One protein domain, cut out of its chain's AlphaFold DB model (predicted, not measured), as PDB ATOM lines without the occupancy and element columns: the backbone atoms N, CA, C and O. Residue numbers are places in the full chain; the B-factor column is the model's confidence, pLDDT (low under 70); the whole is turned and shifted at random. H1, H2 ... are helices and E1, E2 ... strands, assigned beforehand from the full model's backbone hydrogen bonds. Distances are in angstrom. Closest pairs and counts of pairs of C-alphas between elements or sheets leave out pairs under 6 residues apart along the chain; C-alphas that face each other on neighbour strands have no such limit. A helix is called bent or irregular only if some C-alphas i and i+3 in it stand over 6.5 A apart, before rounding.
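What this domain is: This is residues 201 to 286 of the 286 residues of the protein "Hypothetical protein" of Didymodactylos carnosus (UniProt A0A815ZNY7). A small three-stranded sheet, E1, E2 and E3, joins two helical parts: H1 and H2 form a corner on the side of E1 and E2, with H2 over one face of the sheet, and the helical hairpin of H3 and H4 reaches away in the other direction, meeting the sheet only with the end of H4. The link of residues 241 to 248 makes a loop at one end of E2 and E3. The printed part has 86 residues, in the order H1, H2, E1, E2, E3, H3, H4; its class is mixed, helices and strands, and the sheet, order E1, E2, E3, is antiparallel. It is flat, spanning 44 by 34 by 18 A, and only just compact, close to loose, with a radius of gyration of the C-alphas of 14.4 A.

Where its parts are: H1, residues 201 to 209, begins at C-alpha 201 (34.446, 51.750, 38.336) and is 12.9 A long. H2, residues 211 to 222, is 16.9 A long. E1 is residues 229 to 232, E2 residues 235 to 240, 15.5 A long, and E3 residues 249 to 252, ending at (35.564, 39.856, 35.368). H3, residues 256 to 267, is 17.5 A long and only just irregular: C-alphas 257 and 260 are 6.9 A apart. H4, residues 276 to 284, is 12.0 A long and ends at (31.916, 37.621, 28.117).

How they stand to each other: E1, E2 and E3 form a meander, each strand the antiparallel neighbour of the one before, with hairpins E1 and E2, and E2 and E3. N 230 and O 237 are 2.8 A apart, and N 238 and O 251 are 2.8 A apart, within hydrogen-bond range. With H2 on one face of the sheet there are two layers, a helix layer and a sheet layer; the closest C-alphas of H2 and E2 are those of Ile 217 and Leu 236, 7.2 A. H1 only grazes the sheet, with residues 201 to 208. H1 and H2 only just touch, only at the corner, with 3 pairs of C-alphas within 8 A, the closest Gln 207 and Ile 213, 6.3 A; they are about perpendicular at 89 degrees. H3 and H4 touch as a helical hairpin, opposite ways at a shallow tilt of 30 degrees, the closest C-alphas those of Leu 263 and Thr 277, 5.8 A. H4 only grazes the sheet, with residues 283 to 284; H3 is not on it. H2 is apart from H3 and H4. Each O i to N i+4 pair is within range in H1 and H2, 6 of 8 in H3 and 4 of 5 in H4.

The domain as a whole: The C-alphas farthest apart are those of Lys 222 and Pro 270, 45.1 A. The printed part has no cut, and no link is long. Mean pLDDT of the printed part is 73.3; residues 224 to 227, 243 to 247 and 266 to 286 are under 70.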
ATOM      1  N   ARG A 201      35.431  51.051  37.491       74.56
ATOM      2  CA  ARG A 201      34.446  51.750  38.336       74.56
ATOM      3  C   ARG A 201      33.016  51.585  37.825       74.56
ATOM      4  O   ARG A 201      32.108  51.364  38.619       74.56
ATOM      5  N   GLN A 202      32.824  51.667  36.511       76.50
ATOM      6  CA  GLN A 202      31.519  51.486  35.879       76.50
ATOM      7  C   GLN A 202      31.052  50.034  36.009       76.50
ATOM      8  O   GLN A 202      29.886  49.798  36.308       76.50
ATOM      9  N   LEU A 203      31.977  49.075  35.884       78.56
ATOM     10  CA  LEU A 203      31.681  47.662  36.114       78.56
ATOM     11  C   LEU A 203      31.157  47.417  37.536       78.56
ATOM     12  O   LEU A 203      30.164  46.716  37.697       78.56
ATOM     13  N   LYS A 204      31.784  48.018  38.555       80.81
ATOM     14  CA  LYS A 204      31.341  47.895  39.953       80.81
ATOM     15  C   LYS A 204      29.916  48.424  40.147       80.81
ATOM     16  O   LYS A 204      29.069  47.721  40.681       80.81
ATOM     17  N   ILE A 205      29.634  49.621  39.625       81.88
ATOM     18  CA  ILE A 205      28.301  50.244  39.703       81.88
ATOM     19  C   ILE A 205      27.234  49.371  39.031       81.88
ATOM     20  O   ILE A 205      26.130  49.235  39.551       81.88
ATOM     21  N   GLU A 206      27.537  48.785  37.872       80.44
ATOM     22  CA  GLU A 206      26.588  47.936  37.147       80.44
ATOM     23  C   GLU A 206      26.392  46.570  37.826       80.44
ATOM     24  O   GLU A 206      25.262  46.089  37.909       80.44
ATOM     25  N   GLN A 207      27.447  45.983  38.404       80.44
ATOM     26  CA  GLN A 207      27.329  44.780  39.237       80.44
ATOM     27  C   GLN A 207      26.477  45.035  40.496       80.44
ATOM     28  O   GLN A 207      25.663  44.189  40.865       80.44
ATOM     29  N   ASP A 208      26.590  46.222  41.102       77.94
ATOM     30  CA  ASP A 208      25.786  46.644  42.255       77.94
ATOM     31  C   ASP A 208      24.319  46.936  41.911       77.94
ATOM     32  O   ASP A 208      23.474  47.009  42.805       77.94
ATOM     33  N   LYS A 209      23.961  47.101  40.638       81.88
ATOM     34  CA  LYS A 209      22.556  47.251  40.224       81.88
ATOM     35  C   LYS A 209      21.873  45.903  40.011       81.88
ATOM     36  O   LYS A 209      20.662  45.800  40.203       81.88
ATOM     37  N   GLU A 210      22.622  44.863  39.659       81.31
ATOM     38  CA  GLU A 210      22.054  43.586  39.233       81.31
ATOM     39  C   GLU A 210      21.750  42.630  40.402       81.31
ATOM     40  O   GLU A 210      22.619  42.239  41.184       81.31
ATOM     41  N   SER A 211      20.496  42.177  40.502       77.19
ATOM     42  CA  SER A 211      20.037  41.259  41.559       77.19
ATOM     43  C   SER A 211      20.604  39.835  41.434       77.19
ATOM     44  O   SER A 211      20.814  39.159  42.446       77.19
ATOM     45  N   THR A 212      20.901  39.373  40.213       82.06
ATOM     46  CA  THR A 212      21.461  38.030  39.964       82.06
ATOM     47  C   THR A 212      22.914  37.924  40.445       82.06
ATOM     48  O   THR A 212      23.299  36.918  41.049       82.06
ATOM     49  N   ILE A 213      23.709  38.980  40.234       80.75
ATOM     50  CA  ILE A 213      25.112  39.068  40.650       80.75
ATOM     51  C   ILE A 213      25.193  39.183  42.170       80.75
ATOM     52  O   ILE A 213      25.951  38.434  42.785       80.75
ATOM     53  N   LYS A 214      24.339  40.008  42.793       80.31
ATOM     54  CA  LYS A 214      24.207  40.072  44.260       80.31
ATOM     55  C   LYS A 214      23.912  38.709  44.876       80.31
ATOM     56  O   LYS A 214      24.612  38.286  45.790       80.31
ATOM     57  N   SER A 215      22.961  37.973  44.300       81.75
ATOM     58  CA  SER A 215      22.620  36.620  44.759       81.75
ATOM     59  C   SER A 215      23.818  35.660  44.688       81.75
ATOM     60  O   SER A 215      24.002  34.835  45.581       81.75
ATOM     61  N   LYS A 216      24.669  35.771  43.655       79.50
ATOM     62  CA  LYS A 216      25.908  34.978  43.527       79.50
ATOM     63  C   LYS A 216      26.983  35.400  44.531       79.50
ATOM     64  O   LYS A 216      27.662  34.533  45.077       79.50
ATOM     65  N   ILE A 217      27.125  36.699  44.794       80.75
ATOM     66  CA  ILE A 217      28.049  37.231  45.806       80.75
ATOM     67  C   ILE A 217      27.637  36.752  47.207       80.75
ATOM     68  O   ILE A 217      28.484  36.291  47.969       80.75
ATOM     69  N   ASP A 218      26.343  36.779  47.528       81.81
ATOM     70  CA  ASP A 218      25.826  36.315  48.820       81.81
ATOM     71  C   ASP A 218      25.971  34.798  49.002       81.81
ATOM     72  O   ASP A 218      26.240  34.329  50.107       81.81
ATOM     73  N   GLN A 219      25.861  34.018  47.920       78.88
ATOM     74  CA  GLN A 219      26.195  32.589  47.934       78.88
ATOM     75  C   GLN A 219      27.693  32.347  48.167       78.88
ATOM     76  O   GLN A 219      28.051  31.446  48.919       78.88
ATOM     77  N   LEU A 220      28.571  33.157  47.568       77.69
ATOM     78  CA  LEU A 220      30.022  33.034  47.741       77.69
ATOM     79  C   LEU A 220      30.476  33.399  49.165       77.69
ATOM     80  O   LEU A 220      31.416  32.803  49.680       77.69
ATOM     81  N   LYS A 221      29.788  34.341  49.823       79.00
ATOM     82  CA  LYS A 221      30.031  34.679  51.237       79.00
ATOM     83  C   LYS A 221      29.669  33.537  52.194       79.00
ATOM     84  O   LYS A 221      30.266  33.449  53.261       79.00
ATOM     85  N   LYS A 222      28.698  32.691  51.829       80.00
ATOM     86  CA  LYS A 222      28.286  31.516  52.618       80.00
ATOM     87  C   LYS A 222      29.239  30.336  52.418       80.00
ATOM     88  O   LYS A 222      29.649  29.734  53.402       80.00
ATOM     89  N   ASP A 223      29.643  30.081  51.171       77.69
ATOM     90  CA  ASP A 223      30.546  28.987  50.799       77.69
ATOM     91  C   ASP A 223      31.799  29.522  50.075       77.69
ATOM     92  O   ASP A 223      31.831  29.584  48.839       77.69
ATOM     93  N   PRO A 224      32.875  29.875  50.808       68.19
ATOM     94  CA  PRO A 224      34.073  30.477  50.214       68.19
ATOM     95  C   PRO A 224      34.864  29.518  49.308       68.19
ATOM     96  O   PRO A 224      35.682  29.962  48.507       68.19
ATOM     97  N   ASN A 225      34.607  28.207  49.388       65.44
ATOM     98  CA  ASN A 225      35.300  27.176  48.607       65.44
ATOM     99  C   ASN A 225      34.597  26.809  47.286       65.44
ATOM    100  O   ASN A 225      34.903  25.774  46.691       65.44
ATOM    101  N   LYS A 226      33.659  27.629  46.789       65.00
ATOM    102  CA  LYS A 226      33.016  27.375  45.490       65.00
ATOM    103  C   LYS A 226      34.005  27.644  44.343       65.00
ATOM    104  O   LYS A 226      34.370  28.776  44.052       65.00
ATOM    105  N   ILE A 227      34.408  26.562  43.679       62.72
ATOM    106  CA  ILE A 227      35.615  26.390  42.843       62.72
ATOM    107  C   ILE A 227      35.724  27.312  41.600       62.72
ATOM    108  O   ILE A 227      36.785  27.375  40.965       62.72
ATOM    109  N   ASP A 228      34.668  28.048  41.246       72.50
ATOM    110  CA  ASP A 228      34.576  28.763  39.965       72.50
ATOM    111  C   ASP A 228      34.448  30.288  40.077       72.50
ATOM    112  O   ASP A 228      34.509  30.961  39.050       72.50
ATOM    113  N   PHE A 229      34.325  30.857  41.280       78.69
ATOM    114  CA  PHE A 229      34.181  32.306  41.464       78.69
ATOM    115  C   PHE A 229      35.140  32.845  42.523       78.69
ATOM    116  O   PHE A 229      35.421  32.186  43.518       78.69
ATOM    117  N   VAL A 230      35.644  34.059  42.305       82.00
ATOM    118  CA  VAL A 230      36.517  34.775  43.239       82.00
ATOM    119  C   VAL A 230      36.042  36.217  43.338       82.00
ATOM    120  O   VAL A 230      35.834  36.876  42.324       82.00
ATOM    121  N   LEU A 231      35.906  36.717  44.561       80.88
ATOM    122  CA  LEU A 231      35.677  38.133  44.820       80.88
ATOM    123  C   LEU A 231      37.037  38.837  44.945       80.88
ATOM    124  O   LEU A 231      37.862  38.421  45.760       80.88
ATOM    125  N   LYS A 232      37.287  39.880  44.150       78.62
ATOM    126  CA  LYS A 232      38.449  40.773  44.321       78.62
ATOM    127  C   LYS A 232      37.985  42.215  44.200       78.62
ATOM    128  O   LYS A 232      37.292  42.532  43.244       78.62
ATOM    129  N   ASP A 233      38.363  43.067  45.150       73.81
ATOM    130  CA  ASP A 233      38.055  44.507  45.139       73.81
ATOM    131  C   ASP A 233      36.548  44.823  44.979       73.81
ATOM    132  O   ASP A 233      36.157  45.762  44.284       73.81
ATOM    133  N   ASP A 234      35.700  44.009  45.622       73.94
ATOM    134  CA  ASP A 234      34.228  43.985  45.507       73.94
ATOM    135  C   ASP A 234      33.679  43.674  44.105       73.94
ATOM    136  O   ASP A 234      32.494  43.856  43.846       73.94
ATOM    137  N   ILE A 235      34.522  43.185  43.199       79.06
ATOM    138  CA  ILE A 235      34.131  42.783  41.850       79.06
ATOM    139  C   ILE A 235      34.094  41.259  41.786       79.06
ATOM    140  O   ILE A 235      35.002  40.558  42.252       79.06
ATOM    141  N   LEU A 236      33.025  40.733  41.190       81.75
ATOM    142  CA  LEU A 236      32.880  39.301  40.956       81.75
ATOM    143  C   LEU A 236      33.732  38.874  39.752       81.75
ATOM    144  O   LEU A 236      33.533  39.357  38.636       81.75
ATOM    145  N   TYR A 237      34.642  37.925  39.967       82.88
ATOM    146  CA  TYR A 237      35.415  37.262  38.918       82.88
ATOM    147  C   TYR A 237      35.005  35.798  38.795       82.88
ATOM    148  O   TYR A 237      34.813  35.108  39.798       82.88
ATOM    149  N   LYS A 238      34.955  35.291  37.563       83.38
ATOM    150  CA  LYS A 238      34.842  33.862  37.276       83.38
ATOM    151  C   LYS A 238      36.205  33.282  36.927       83.38
ATOM    152  O   LYS A 238      36.965  33.855  36.146       83.38
ATOM    153  N   LEU A 239      36.522  32.130  37.500       81.62
ATOM    154  CA  LEU A 239      37.726  31.373  37.200       81.62
ATOM    155  C   LEU A 239      37.493  30.508  35.960       81.62
ATOM    156  O   LEU A 239      36.862  29.457  36.026       81.62
ATOM    157  N   VAL A 240      38.037  30.940  34.825       79.00
ATOM    158  CA  VAL A 240      37.939  30.216  33.552       79.00
ATOM    159  C   VAL A 240      39.232  29.446  33.300       79.00
ATOM    160  O   VAL A 240      40.325  30.015  33.364       79.00
ATOM    161  N   GLN A 241      39.125  28.154  32.986       76.06
ATOM    162  CA  GLN A 241      40.258  27.353  32.523       76.06
ATOM    163  C   GLN A 241      40.292  27.357  30.987       76.06
ATOM    164  O   GLN A 241      39.428  26.748  30.357       76.06
ATOM    165  N   PRO A 242      41.244  28.054  30.343       75.56
ATOM    166  CA  PRO A 242      41.360  28.003  28.891       75.56
ATOM    167  C   PRO A 242      41.872  26.621  28.450       75.56
ATOM    168  O   PRO A 242      42.632  25.985  29.178       75.56
ATOM    169  N   LYS A 243      41.508  26.199  27.227       69.12
ATOM    170  CA  LYS A 243      41.740  24.847  26.663       69.12
ATOM    171  C   LYS A 243      43.190  24.327  26.745       69.12
ATOM    172  O   LYS A 243      43.405  23.130  26.629       69.12
ATOM    173  N   TYR A 244      44.167  25.209  26.975       67.75
ATOM    174  CA  TYR A 244      45.599  24.895  27.009       67.75
ATOM    175  C   TYR A 244      46.332  25.461  28.239       67.75
ATOM    176  O   TYR A 244      47.540  25.679  28.185       67.75
ATOM    177  N   SER A 245      45.645  25.793  29.341       69.00
ATOM    178  CA  SER A 245      46.327  26.221  30.577       69.00
ATOM    179  C   SER A 245      45.997  25.337  31.772       69.00
ATOM    180  O   SER A 245      44.849  24.977  32.019       69.00
ATOM    181  N   ILE A 246      47.044  25.054  32.544       69.31
ATOM    182  CA  ILE A 246      46.992  24.296  33.799       69.31
ATOM    183  C   ILE A 246      46.321  25.133  34.906       69.31
ATOM    184  O   ILE A 246      45.656  24.591  35.780       69.31
ATOM    185  N   CYS A 247      46.442  26.465  34.843       69.94
ATOM    186  CA  CYS A 247      45.891  27.384  35.839       69.94
ATOM    187  C   CYS A 247      44.595  28.050  35.355       69.94
ATOM    188  O   CYS A 247      44.528  28.530  34.216       69.94
ATOM    189  N   LYS A 248      43.601  28.164  36.247       78.56
ATOM    190  CA  LYS A 248      42.402  28.981  36.010       78.56
ATOM    191  C   LYS A 248      42.762  30.469  36.021       78.56
ATOM    192  O   LYS A 248      43.530  30.920  36.871       78.56
ATOM    193  N   LYS A 249      42.206  31.241  35.088       77.19
ATOM    194  CA  LYS A 249      42.386  32.697  35.005       77.19
ATOM    195  C   LYS A 249      41.124  33.408  35.506       77.19
ATOM    196  O   LYS A 249      40.036  33.030  35.074       77.19
ATOM    197  N   PRO A 250      41.245  34.425  36.378       79.88
ATOM    198  CA  PRO A 250      40.106  35.239  36.785       79.88
ATOM    199  C   PRO A 250      39.714  36.190  35.650       79.88
ATOM    200  O   PRO A 250      40.528  36.998  35.202       79.88
ATOM    201  N   VAL A 251      38.471  36.090  35.191       81.62
ATOM    202  CA  VAL A 251      37.852  36.980  34.199       81.62
ATOM    203  C   VAL A 251      36.737  37.756  34.905       81.62
ATOM    204  O   VAL A 251      35.987  37.135  35.663       81.62
ATOM    205  N   PRO A 252      36.638  39.090  34.743       80.00
ATOM    206  CA  PRO A 252      35.564  39.856  35.368       80.00
ATOM    207  C   PRO A 252      34.213  39.359  34.854       80.00
ATOM    208  O   PRO A 252      34.031  39.201  33.649       80.00
ATOM    209  N   TYR A 253      33.274  39.099  35.761       83.81
ATOM    210  CA  TYR A 253      31.930  38.665  35.396       83.81
ATOM    211  C   TYR A 253      31.127  39.879  34.911       83.81
ATOM    212  O   TYR A 253      30.782  40.761  35.696       83.81
ATOM    213  N   ILE A 254      30.881  39.972  33.608       82.94
ATOM    214  CA  ILE A 254      30.289  41.172  33.003       82.94
ATOM    215  C   ILE A 254      28.754  41.095  33.093       82.94
ATOM    216  O   ILE A 254      28.180  40.088  32.672       82.94
ATOM    217  N   PRO A 255      28.074  42.137  33.606       81.75
ATOM    218  CA  PRO A 255      26.618  42.177  33.647       81.75
ATOM    219  C   PRO A 255      26.026  42.232  32.226       81.75
ATOM    220  O   PRO A 255      26.611  42.873  31.344       81.75
ATOM    221  N   PRO A 256      24.852  41.621  31.972       79.38
ATOM    222  CA  PRO A 256      24.224  41.593  30.649       79.38
ATOM    223  C   PRO A 256      24.004  42.975  30.020       79.38
ATOM    224  O   PRO A 256      24.065  43.094  28.798       79.38
ATOM    225  N   SER A 257      23.803  44.020  30.834       76.44
ATOM    226  CA  SER A 257      23.630  45.412  30.389       76.44
ATOM    227  C   SER A 257      24.868  45.984  29.691       76.44
ATOM    228  O   SER A 257      24.744  46.813  28.792       76.44
ATOM    229  N   MET A 258      26.063  45.524  30.066       76.88
ATOM    230  CA  MET A 258      27.331  45.998  29.508       76.88
ATOM    231  C   MET A 258      27.771  45.219  28.264       76.88
ATOM    232  O   MET A 258      28.706  45.639  27.585       76.88
ATOM    233  N   ILE A 259      27.104  44.109  27.933       77.25
ATOM    234  CA  ILE A 259      27.466  43.272  26.783       77.25
ATOM    235  C   ILE A 259      27.217  43.998  25.449       77.25
ATOM    236  O   ILE A 259      28.152  44.048  24.653       77.25
ATOM    237  N   PRO A 260      26.032  44.586  25.174       78.94
ATOM    238  CA  PRO A 260      25.784  45.235  23.884       78.94
ATOM    239  C   PRO A 260      26.753  46.392  23.586       78.94
ATOM    240  O   PRO A 260      27.356  46.360  22.513       78.94
ATOM    241  N   PRO A 261      27.021  47.330  24.525       76.81
ATOM    242  CA  PRO A 261      28.017  48.380  24.313       76.81
ATOM    243  C   PRO A 261      29.425  47.831  24.056       76.81
ATOM    244  O   PRO A 261      30.158  48.360  23.227       76.81
ATOM    245  N   LEU A 262      29.810  46.747  24.741       74.69
ATOM    246  CA  LEU A 262      31.117  46.111  24.570       74.69
ATOM    247  C   LEU A 262      31.253  45.406  23.209       74.69
ATOM    248  O   LEU A 262      32.335  45.383  22.622       74.69
ATOM    249  N   LEU A 263      30.163  44.837  22.696       72.75
ATOM    250  CA  LEU A 263      30.143  44.220  21.372       72.75
ATOM    251  C   LEU A 263      30.199  45.272  20.266       72.75
ATOM    252  O   LEU A 263      31.006  45.126  19.349       72.75
ATOM    253  N   GLU A 264      29.415  46.341  20.386       74.44
ATOM    254  CA  GLU A 264      29.425  47.477  19.461       74.44
ATOM    255  C   GLU A 264      30.809  48.140  19.409       74.44
ATOM    256  O   GLU A 264      31.381  48.341  18.337       74.44
ATOM    257  N   ALA A 265      31.414  48.355  20.579       70.31
ATOM    258  CA  ALA A 265      32.798  48.783  20.736       70.31
ATOM    259  C   ALA A 265      33.801  47.895  19.986       70.31
ATOM    260  O   ALA A 265      34.703  48.403  19.325       70.31
ATOM    261  N   SER A 266      33.653  46.572  20.094       65.88
ATOM    262  CA  SER A 266      34.565  45.609  19.464       65.88
ATOM    263  C   SER A 266      34.385  45.480  17.950       65.88
ATOM    264  O   SER A 266      35.307  45.026  17.274       65.88
ATOM    265  N   HIS A 267      33.212  45.855  17.430       67.69
ATOM    266  CA  HIS A 267      32.881  45.823  16.006       67.69
ATOM    267  C   HIS A 267      33.343  47.092  15.276       67.69
ATOM    268  O   HIS A 267      33.716  47.037  14.109       67.69
ATOM    269  N   ASN A 268      33.344  48.230  15.972       64.44
ATOM    270  CA  ASN A 268      33.741  49.525  15.417       64.44
ATOM    271  C   ASN A 268      35.256  49.792  15.500       64.44
ATOM    272  O   ASN A 268      35.711  50.856  15.081       64.44
ATOM    273  N   ASP A 269      36.038  48.859  16.048       65.81
ATOM    274  CA  ASP A 269      37.496  48.957  16.069       65.81
ATOM    275  C   ASP A 269      38.065  48.535  14.697       65.81
ATOM    276  O   ASP A 269      37.935  47.366  14.323       65.81
ATOM    277  N   PRO A 270      38.714  49.441  13.939       62.81
ATOM    278  CA  PRO A 270      39.248  49.142  12.607       62.81
ATOM    279  C   PRO A 270      40.357  48.076  12.609       62.81
ATOM    280  O   PRO A 270      40.712  47.564  11.548       62.81
ATOM    281  N   LEU A 271      40.912  47.724  13.776       63.97
ATOM    282  CA  LEU A 271      41.888  46.639  13.946       63.97
ATOM    283  C   LEU A 271      41.236  45.280  14.258       63.97
ATOM    284  O   LEU A 271      41.919  44.254  14.309       63.97
ATOM    285  N   SER A 272      39.924  45.259  14.484       64.38
ATOM    286  CA  SER A 272      39.170  44.100  14.944       64.38
ATOM    287  C   SER A 272      38.458  43.443  13.757       64.38
ATOM    288  O   SER A 272      37.577  44.021  13.131       64.38
ATOM    289  N   GLY A 273      38.880  42.233  13.379       61.25
ATOM    290  CA  GLY A 273      38.306  41.529  12.223       61.25
ATOM    291  C   GLY A 273      36.824  41.159  12.403       61.25
ATOM    292  O   GLY A 273      36.330  41.070  13.520       61.25
ATOM    293  N   HIS A 274      36.131  40.829  11.305       56.53
ATOM    294  CA  HIS A 274      34.685  40.517  11.249       56.53
ATOM    295  C   HIS A 274      34.177  39.488  12.296       56.53
ATOM    296  O   HIS A 274      33.009  39.492  12.671       56.53
ATOM    297  N   PHE A 275      35.042  38.608  12.816       59.34
ATOM    298  CA  PHE A 275      34.711  37.613  13.854       59.34
ATOM    299  C   PHE A 275      34.898  38.100  15.303       59.34
ATOM    300  O   PHE A 275      34.855  37.293  16.240       59.34
ATOM    301  N   ALA A 276      35.135  39.396  15.511       60.12
ATOM    302  CA  ALA A 276      35.376  39.980  16.826       60.12
ATOM    303  C   ALA A 276      34.254  39.675  17.822       60.12
ATOM    304  O   ALA A 276      34.538  39.223  18.926       60.12
ATOM    305  N   THR A 277      32.996  39.816  17.398       60.97
ATOM    306  CA  THR A 277      31.793  39.599  18.218       60.97
ATOM    307  C   THR A 277      31.682  38.167  18.741       60.97
ATOM    308  O   THR A 277      31.355  37.946  19.904       60.97
ATOM    309  N   HIS A 278      31.999  37.172  17.908       57.97
ATOM    310  CA  HIS A 278      31.952  35.762  18.295       57.97
ATOM    311  C   HIS A 278      33.072  35.412  19.289       57.97
ATOM    312  O   HIS A 278      32.855  34.670  20.251       57.97
ATOM    313  N   ARG A 279      34.270  35.989  19.105       60.75
ATOM    314  CA  ARG A 279      35.402  35.820  20.034       60.75
ATOM    315  C   ARG A 279      35.160  36.513  21.373       60.75
ATOM    316  O   ARG A 279      35.503  35.949  22.410       60.75
ATOM    317  N   THR A 280      34.573  37.707  21.364       62.66
ATOM    318  CA  THR A 280      34.266  38.465  22.581       62.66
ATOM    319  C   THR A 280      33.106  37.833  23.346       62.66
ATOM    320  O   THR A 280      33.245  37.607  24.545       62.66
ATOM    321  N   LEU A 281      32.016  37.422  22.685       61.81
ATOM    322  CA  LEU A 281      30.887  36.735  23.333       61.81
ATOM    323  C   LEU A 281      31.312  35.483  24.110       61.81
ATOM    324  O   LEU A 281      30.861  35.291  25.239       61.81
ATOM    325  N   GLY A 282      32.204  34.665  23.541       59.25
ATOM    326  CA  GLY A 282      32.732  33.472  24.212       59.25
ATOM    327  C   GLY A 282      33.543  33.776  25.479       59.25
ATOM    328  O   GLY A 282      33.622  32.928  26.364       59.25
ATOM    329  N   GLY A 283      34.121  34.979  25.586       58.66
ATOM    330  CA  GLY A 283      34.827  35.454  26.780       58.66
ATOM    331  C   GLY A 283      33.945  36.209  27.780       58.66
ATOM    332  O   GLY A 283      34.293  36.266  28.954       58.66
ATOM    333  N   ILE A 284      32.820  36.771  27.325       61.53
ATOM    334  CA  ILE A 284      31.916  37.621  28.117       61.53
ATOM    335  C   ILE A 284      30.775  36.809  28.761       61.53
ATOM    336  O   ILE A 284      30.367  37.114  29.876       61.53
ATOM    337  N   ARG A 285      30.256  35.761  28.096       54.94
ATOM    338  CA  ARG A 285      29.136  34.922  28.591       54.94
ATOM    339  C   ARG A 285      29.550  33.817  29.576       54.94
ATOM    340  O   ARG A 285      28.937  32.750  29.607       54.94
ATOM    341  N   LEU A 286      30.585  34.048  30.378       51.12
ATOM    342  CA  LEU A 286      31.060  33.078  31.364       51.12
ATOM    343  C   LEU A 286      30.790  33.574  32.778       51.12
ATOM    344  O   LEU A 286      31.481  34.498  33.238       51.12
TER     345      LEU A 286